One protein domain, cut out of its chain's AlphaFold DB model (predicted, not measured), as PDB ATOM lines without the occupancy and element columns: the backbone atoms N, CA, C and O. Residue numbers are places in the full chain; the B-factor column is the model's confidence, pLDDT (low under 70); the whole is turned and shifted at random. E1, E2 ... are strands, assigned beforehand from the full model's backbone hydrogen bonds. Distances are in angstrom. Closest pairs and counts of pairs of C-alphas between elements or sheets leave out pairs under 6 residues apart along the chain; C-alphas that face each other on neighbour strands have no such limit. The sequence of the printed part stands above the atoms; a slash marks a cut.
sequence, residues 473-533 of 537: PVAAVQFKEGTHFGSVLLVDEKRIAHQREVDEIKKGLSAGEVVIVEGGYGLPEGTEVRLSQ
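This is residues 473 to 533 of the 537 residues of an uncharacterized protein of Acidobacteria bacterium (UniProt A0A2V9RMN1). A small, strongly twisted sheet of four strands, E1, E2, E3 and E5, curls like part of an open barrel, and the separate strand E4 crosses E2 and packs on it. The long E2 and E3 hairpin makes the body of the sheet, with short E1 at one edge and E5 at the other. The printed part has 61 residues with no named helix and five named strands, E1 to E5 along the chain; the sheet's order is E1, E2, E3, E5, antiparallel throughout. The class is all strand, though only 29 of the 61 residues are in named elements; the whole is compact, with a radius of gyration of the C-alphas of 11.3 A and spans of 31 by 25 by 19 A.

E2, residues 485 to 491, and E3, residues 496 to 503, form an antiparallel hairpin at 154 degrees, with N 490 and O 498 2.8 A apart. E1, residues 477 to 479, forms a hairpin with E2 at 147 degrees; N 487 and O 478 are 2.8 A apart. These three strands form a meander, each the antiparallel neighbour of the one before. E5, residues 527 to 532, is antiparallel to E3 in staggered pairing beside residues 496 to 497, with N 497 and O 527 2.9 A apart. E4, residues 514 to 518, pairs with no named strand; its closest C-alphas to E2 are Val 515 and Leu 490, 4.6 A apart. E3 and E4 are near each other, and E1 and E5 are apart.

E1 begins at C-alpha 477 (13.102, 4.779, 24.639) and is 6.2 A long. E2 measures 19.9 A, E3 22.3 A, E4 12.4 A and E5 15.4 A, which ends at C-alpha 532 (11.657, -3.424, 41.142).

The C-alphas of Gly 482 and Lys 494 are the farthest apart, 33.6 A. The printed part has no cut and no long link. Mean pLDDT of the printed part is 76.4; residues 482, 484 to 485, 503 to 508 and 533 are under 70.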
ATOM      1  N   PRO A 473      14.886   8.973  30.497       82.12
ATOM      2  CA  PRO A 473      16.110   8.188  30.397       82.12
ATOM      3  C   PRO A 473      16.208   7.490  29.038       82.12
ATOM      4  O   PRO A 473      15.249   6.862  28.597       82.12
ATOM      5  N   VAL A 474      17.380   7.548  28.399       80.31
ATOM      6  CA  VAL A 474      17.596   6.963  27.058       80.31
ATOM      7  C   VAL A 474      17.238   5.474  27.025       80.31
ATOM      8  O   VAL A 474      16.669   5.003  26.047       80.31
ATOM      9  N   ALA A 475      17.494   4.746  28.115       81.19
ATOM     10  CA  ALA A 475      17.166   3.326  28.230       81.19
ATOM     11  C   ALA A 475      15.650   3.021  28.209       81.19
ATOM     12  O   ALA A 475      15.270   1.890  27.922       81.19
ATOM     13  N   ALA A 476      14.783   4.011  28.454       81.56
ATOM     14  CA  ALA A 476      13.330   3.847  28.381       81.56
ATOM     15  C   ALA A 476      12.748   4.029  26.967       81.56
ATOM     16  O   ALA A 476      11.569   3.746  26.743       81.56
ATOM     17  N   VAL A 477      13.548   4.510  26.009       83.50
ATOM     18  CA  VAL A 477      13.102   4.779  24.639       83.50
ATOM     19  C   VAL A 477      13.520   3.629  23.729       83.50
ATOM     20  O   VAL A 477      14.705   3.355  23.555       83.50
ATOM     21  N   GLN A 478      12.543   2.965  23.112       81.50
ATOM     22  CA  GLN A 478      12.782   1.933  22.103       81.50
ATOM     23  C   GLN A 478      12.654   2.544  20.712       81.50
ATOM     24  O   GLN A 478      11.553   2.880  20.281       81.50
ATOM     25  N   PHE A 479      13.775   2.700  20.012       76.12
ATOM     26  CA  PHE A 479      13.795   3.222  18.648       76.12
ATOM     27  C   PHE A 479      13.435   2.127  17.642       76.12
ATOM     28  O   PHE A 479      13.973   1.020  17.708       76.12
ATOM     29  N   LYS A 480      12.557   2.438  16.684       75.31
ATOM     30  CA  LYS A 480      12.335   1.570  15.521       75.31
ATOM     31  C   LYS A 480      13.492   1.763  14.536       75.31
ATOM     32  O   LYS A 480      13.786   2.899  14.155       75.31
ATOM     33  N   GLU A 481      14.140   0.668  14.130       73.06
ATOM     34  CA  GLU A 481      15.307   0.694  13.234       73.06
ATOM     35  C   GLU A 481      15.074   1.587  12.005       73.06
ATOM     36  O   GLU A 481      14.063   1.480  11.312       73.06
ATOM     37  N   GLY A 482      16.021   2.494  11.742       67.56
ATOM     38  CA  GLY A 482      15.994   3.379  10.573       67.56
ATOM     39  C   GLY A 482      15.024   4.564  10.649       67.56
ATOM     40  O   GLY A 482      14.937   5.318   9.681       67.56
ATOM     41  N   THR A 483      14.319   4.773  11.768       72.88
ATOM     42  CA  THR A 483      13.392   5.905  11.945       72.88
ATOM     43  C   THR A 483      13.678   6.704  13.219       72.88
ATOM     44  O   THR A 483      14.264   6.191  14.167       72.88
ATOM     45  N   HIS A 484      13.236   7.966  13.261       66.38
ATOM     46  CA  HIS A 484      13.311   8.822  14.459       66.38
ATOM     47  C   HIS A 484      12.130   8.591  15.424       66.38
ATOM     48  O   HIS A 484      12.002   9.289  16.428       66.38
ATOM     49  N   PHE A 485      11.272   7.609  15.125       67.81
ATOM     50  CA  PHE A 485      10.137   7.247  15.960       67.81
ATOM     51  C   PHE A 485      10.587   6.278  17.050       67.81
ATOM     52  O   PHE A 485      11.130   5.200  16.779       67.81
ATOM     53  N   GLY A 486      10.344   6.679  18.295       76.12
ATOM     54  CA  GLY A 486      10.530   5.836  19.463       76.12
ATOM     55  C   GLY A 486       9.188   5.443  20.064       76.12
ATOM     56  O   GLY A 486       8.193   6.151  19.924       76.12
ATOM     57  N   SER A 487       9.148   4.323  20.770       79.06
ATOM     58  CA  SER A 487       8.056   4.019  21.692       79.06
ATOM     59  C   SER A 487       8.581   3.925  23.115       79.06
ATOM     60  O   SER A 487       9.671   3.397  23.342       79.06
ATOM     61  N   VAL A 488       7.799   4.425  24.065       83.25
ATOM     62  CA  VAL A 488       8.075   4.341  25.501       83.25
ATOM     63  C   VAL A 488       6.974   3.511  26.146       83.25
ATOM     64  O   VAL A 488       5.799   3.661  25.813       83.25
ATOM     65  N   LEU A 489       7.352   2.625  27.062       84.31
ATOM     66  CA  LEU A 489       6.407   1.842  27.852       84.31
ATOM     67  C   LEU A 489       6.123   2.567  29.168       84.31
ATOM     68  O   LEU A 489       7.021   2.748  29.992       84.31
ATOM     69  N   LEU A 490       4.875   2.980  29.350       83.50
ATOM     70  CA  LEU A 490       4.369   3.626  30.556       83.50
ATOM     71  C   LEU A 490       3.765   2.593  31.497       83.50
ATOM     72  O   LEU A 490       3.153   1.635  31.035       83.50
ATOM     73  N   VAL A 491       3.878   2.811  32.803       83.88
ATOM     74  CA  VAL A 491       3.180   2.002  33.808       83.88
ATOM     75  C   VAL A 491       2.084   2.835  34.453       83.88
ATOM     76  O   VAL A 491       2.369   3.875  35.043       83.88
ATOM     77  N   ASP A 492       0.840   2.369  34.347       80.56
ATOM     78  CA  ASP A 492      -0.310   3.004  34.999       80.56
ATOM     79  C   ASP A 492      -0.400   2.625  36.494       80.56
ATOM     80  O   ASP A 492       0.258   1.686  36.955       80.56
ATOM     81  N   GLU A 493      -1.254   3.298  37.271       74.69
ATOM     82  CA  GLU A 493      -1.440   3.045  38.714       74.69
ATOM     83  C   GLU A 493      -1.821   1.583  39.024       74.69
ATOM     84  O   GLU A 493      -1.507   1.050  40.092       74.69
ATOM     85  N   LYS A 494      -2.435   0.897  38.051       74.12
ATOM     86  CA  LYS A 494      -2.810  -0.526  38.107       74.12
ATOM     87  C   LYS A 494      -1.667  -1.493  37.770       74.12
ATOM     88  O   LYS A 494      -1.914  -2.689  37.666       74.12
ATOM     89  N   ARG A 495      -0.430  -1.002  37.611       79.25
ATOM     90  CA  ARG A 495       0.771  -1.773  37.224       79.25
ATOM     91  C   ARG A 495       0.672  -2.454  35.858       79.25
ATOM     92  O   ARG A 495       1.240  -3.522  35.644       79.25
ATOM     93  N   ILE A 496      -0.033  -1.824  34.928       79.31
ATOM     94  CA  ILE A 496      -0.183  -2.308  33.556       79.31
ATOM     95  C   ILE A 496       0.733  -1.490  32.650       79.31
ATOM     96  O   ILE A 496       0.761  -0.262  32.751       79.31
ATOM     97  N   ALA A 497       1.490  -2.173  31.792       81.12
ATOM     98  CA  ALA A 497       2.358  -1.533  30.816       81.12
ATOM     99  C   ALA A 497       1.583  -1.125  29.549       81.12
ATOM    100  O   ALA A 497       0.944  -1.961  28.904       81.12
ATOM    101  N   HIS A 498       1.685   0.148  29.170       82.69
ATOM    102  CA  HIS A 498       1.096   0.727  27.965       82.69
ATOM    103  C   HIS A 498       2.196   1.249  27.049       82.69
ATOM    104  O   HIS A 498       3.010   2.078  27.457       82.69
ATOM    105  N   GLN A 499       2.223   0.787  25.804       82.31
ATOM    106  CA  GLN A 499       3.157   1.305  24.812       82.31
ATOM    107  C   GLN A 499       2.601   2.603  24.228       82.31
ATOM    108  O   GLN A 499       1.472   2.644  23.748       82.31
ATOM    109  N   ARG A 500       3.391   3.676  24.261       82.62
ATOM    110  CA  ARG A 500       3.038   4.951  23.636       82.62
ATOM    111  C   ARG A 500       4.110   5.345  22.639       82.62
ATOM    112  O   ARG A 500       5.298   5.347  22.958       82.62
ATOM    113  N   GLU A 501       3.684   5.678  21.430       78.88
ATOM    114  CA  GLU A 501       4.577   6.228  20.417       78.88
ATOM    115  C   GLU A 501       4.898   7.686  20.752       78.88
ATOM    116  O   GLU A 501       4.016   8.472  21.104       78.88
ATOM    117  N   VAL A 502       6.180   8.032  20.678       74.38
ATOM    118  CA  VAL A 502       6.684   9.379  20.923       74.38
ATOM    119  C   VAL A 502       7.465   9.847  19.701       74.38
ATOM    120  O   VAL A 502       8.375   9.170  19.220       74.38
ATOM    121  N   ASP A 503       7.096  11.025  19.203       63.69
ATOM    122  CA  ASP A 503       7.774  11.689  18.091       63.69
ATOM    123  C   ASP A 503       8.709  12.770  18.647       63.69
ATOM    124  O   ASP A 503       8.283  13.667  19.388       63.69
ATOM    125  N   GLU A 504      10.005  12.621  18.369       58.34
ATOM    126  CA  GLU A 504      11.094  13.481  18.854       58.34
ATOM    127  C   GLU A 504      11.049  13.833  20.363       58.34
ATOM    128  O   GLU A 504      11.569  14.871  20.765       58.34
ATOM    129  N   ILE A 505      10.397  13.027  21.218       60.22
ATOM    130  CA  ILE A 505      10.204  13.257  22.676       60.22
ATOM    131  C   ILE A 505       9.580  14.643  23.004       60.22
ATOM    132  O   ILE A 505       9.451  15.040  24.159       60.22
ATOM    133  N   LYS A 506       9.117  15.402  22.004       58.06
ATOM    134  CA  LYS A 506       8.529  16.741  22.185       58.06
ATOM    135  C   LYS A 506       7.028  16.677  22.433       58.06
ATOM    136  O   LYS A 506       6.466  17.601  23.018       58.06
ATOM    137  N   LYS A 507       6.364  15.625  21.949       60.66
ATOM    138  CA  LYS A 507       4.907  15.464  22.016       60.66
ATOM    139  C   LYS A 507       4.564  14.007  22.323       60.66
ATOM    140  O   LYS A 507       4.941  13.117  21.570       60.66
ATOM    141  N   GLY A 508       3.854  13.778  23.429       65.56
ATOM    142  CA  GLY A 508       3.304  12.462  23.783       65.56
ATOM    143  C   GLY A 508       3.405  12.076  25.263       65.56
ATOM    144  O   GLY A 508       2.668  11.198  25.701       65.56
ATOM    145  N   LEU A 509       4.262  12.736  26.046       76.94
ATOM    146  CA  LEU A 509       4.461  12.443  27.472       76.94
ATOM    147  C   LEU A 509       4.138  13.657  28.347       76.94
ATOM    148  O   LEU A 509       4.244  14.798  27.894       76.94
ATOM    149  N   SER A 510       3.752  13.399  29.593       79.00
ATOM    150  CA  SER A 510       3.497  14.410  30.623       79.00
ATOM    151  C   SER A 510       4.457  14.248  31.801       79.00
ATOM    152  O   SER A 510       4.923  13.151  32.106       79.00
ATOM    153  N   ALA A 511       4.755  15.351  32.487       76.62
ATOM    154  CA  ALA A 511       5.588  15.318  33.685       76.62
ATOM    155  C   ALA A 511       4.925  14.463  34.780       76.62
ATOM    156  O   ALA A 511       3.726  14.595  35.024       76.62
ATOM    157  N   GLY A 512       5.707  13.611  35.448       76.38
ATOM    158  CA  GLY A 512       5.234  12.710  36.504       76.38
ATOM    159  C   GLY A 512       4.803  11.315  36.035       76.38
ATOM    160  O   GLY A 512       4.582  10.452  36.883       76.38
ATOM    161  N   GLU A 513       4.730  11.062  34.724       83.69
ATOM    162  CA  GLU A 513       4.474   9.718  34.194       83.69
ATOM    163  C   GLU A 513       5.642   8.756  34.510       83.69
ATOM    164  O   GLU A 513       6.810   9.156  34.560       83.69
ATOM    165  N   VAL A 514       5.324   7.478  34.750       83.31
ATOM    166  CA  VAL A 514       6.296   6.431  35.104       83.31
ATOM    167  C   VAL A 514       6.624   5.605  33.865       83.31
ATOM    168  O   VAL A 514       5.731   5.005  33.267       83.31
ATOM    169  N   VAL A 515       7.902   5.551  33.491       86.88
ATOM    170  CA  VAL A 515       8.393   4.862  32.287       86.88
ATOM    171  C   VAL A 515       9.276   3.672  32.646       86.88
ATOM    172  O   VAL A 515      10.029   3.722  33.618       86.88
ATOM    173  N   ILE A 516       9.201   2.592  31.867       85.50
ATOM    174  CA  ILE A 516      10.044   1.401  32.040       85.50
ATOM    175  C   ILE A 516      11.423   1.651  31.426       85.50
ATOM    176  O   ILE A 516      11.527   1.943  30.242       85.50
ATOM    177  N   VAL A 517      12.477   1.483  32.226       84.69
ATOM    178  CA  VAL A 517      13.889   1.671  31.846       84.69
ATOM    179  C   VAL A 517      14.589   0.334  31.579       84.69
ATOM    180  O   VAL A 517      15.432   0.245  30.697       84.69
ATOM    181  N   GLU A 518      14.241  -0.722  32.323       80.88
ATOM    182  CA  GLU A 518      14.799  -2.071  32.133       80.88
ATOM    183  C   GLU A 518      13.691  -3.130  32.190       80.88
ATOM    184  O   GLU A 518      12.753  -3.014  32.982       80.88
ATOM    185  N   GLY A 519      13.805  -4.178  31.366       75.62
ATOM    186  CA  GLY A 519      12.824  -5.273  31.292       75.62
ATOM    187  C   GLY A 519      11.625  -5.011  30.369       75.62
ATOM    188  O   GLY A 519      10.695  -5.809  30.350       75.62
ATOM    189  N   GLY A 520      11.638  -3.917  29.599       72.62
ATOM    190  CA  GLY A 520      10.562  -3.562  28.660       72.62
ATOM    191  C   GLY A 520      10.702  -4.135  27.242       72.62
ATOM    192  O   GLY A 520       9.813  -3.940  26.418       72.62
ATOM    193  N   TYR A 521      11.812  -4.798  26.905       72.12
ATOM    194  CA  TYR A 521      12.031  -5.313  25.549       72.12
ATOM    195  C   TYR A 521      11.099  -6.499  25.256       72.12
ATOM    196  O   TYR A 521      11.138  -7.500  25.967       72.12
ATOM    197  N   GLY A 522      10.268  -6.383  24.214       71.12
ATOM    198  CA  GLY A 522       9.321  -7.433  23.814       71.12
ATOM    199  C   GLY A 522       8.099  -7.589  24.727       71.12
ATOM    200  O   GLY A 522       7.425  -8.612  24.650       71.12
ATOM    201  N   LEU A 523       7.811  -6.606  25.589       78.88
ATOM    202  CA  LEU A 523       6.651  -6.636  26.478       78.88
ATOM    203  C   LEU A 523       5.364  -6.267  25.705       78.88
ATOM    204  O   LEU A 523       5.288  -5.151  25.186       78.88
ATOM    205  N   PRO A 524       4.347  -7.149  25.631       75.19
ATOM    206  CA  PRO A 524       3.081  -6.836  24.969       75.19
ATOM    207  C   PRO A 524       2.298  -5.738  25.698       75.19
ATOM    208  O   PRO A 524       2.360  -5.631  26.929       75.19
ATOM    209  N   GLU A 525       1.499  -4.973  24.953       77.62
ATOM    210  CA  GLU A 525       0.576  -3.995  25.534       77.62
ATOM    211  C   GLU A 525      -0.405  -4.676  26.508       77.62
ATOM    212  O   GLU A 525      -0.964  -5.738  26.224       77.62
ATOM    213  N   GLY A 526      -0.614  -4.077  27.682       76.12
ATOM    214  CA  GLY A 526      -1.542  -4.611  28.677       76.12
ATOM    215  C   GLY A 526      -0.966  -5.730  29.555       76.12
ATOM    216  O   GLY A 526      -1.735  -6.491  30.152       76.12
ATOM    217  N   THR A 527       0.362  -5.867  29.621       81.31
ATOM    218  CA  THR A 527       1.036  -6.821  30.518       81.31
ATOM    219  C   THR A 527       1.146  -6.250  31.931       81.31
ATOM    220  O   THR A 527       1.526  -5.091  32.109       81.31
ATOM    221  N   GLU A 528       0.824  -7.060  32.942       80.19
ATOM    222  CA  GLU A 528       1.006  -6.686  34.346       80.19
ATOM    223  C   GLU A 528       2.485  -6.799  34.729       80.19
ATOM    224  O   GLU A 528       3.125  -7.833  34.524       80.19
ATOM    225  N   VAL A 529       3.036  -5.723  35.287       82.50
ATOM    226  CA  VAL A 529       4.454  -5.632  35.627       82.50
ATOM    227  C   VAL A 529       4.670  -5.481  37.127       82.50
ATOM    228  O   VAL A 529       3.949  -4.778  37.836       82.50
ATOM    229  N   ARG A 530       5.721  -6.117  37.643       81.56
ATOM    230  CA  ARG A 530       6.169  -5.923  39.024       81.56
ATOM    231  C   ARG A 530       7.285  -4.888  39.048       81.56
ATOM    232  O   ARG A 530       8.317  -5.066  38.410       81.56
ATOM    233  N   LEU A 531       7.088  -3.814  39.806       80.31
ATOM    234  CA  LEU A 531       8.090  -2.763  39.952       80.31
ATOM    235  C   LEU A 531       9.225  -3.248  40.861       80.31
ATOM    236  O   LEU A 531       8.996  -3.559  42.030       80.31
ATOM    237  N   SER A 532      10.444  -3.302  40.328       74.31
ATOM    238  CA  SER A 532      11.657  -3.424  41.142       74.31
ATOM    239  C   SER A 532      12.037  -2.037  41.670       74.31
ATOM    240  O   SER A 532      12.124  -1.085  40.897       74.31
ATOM    241  N   GLN A 533      12.176  -1.890  42.991       51.06
ATOM    242  CA  GLN A 533      12.475  -0.597  43.614       51.06
ATOM    243  C   GLN A 533      13.874  -0.092  43.232       51.06
ATOM    244  O   GLN A 533      14.827  -0.861  43.114       51.06
TER     245      GLN A 533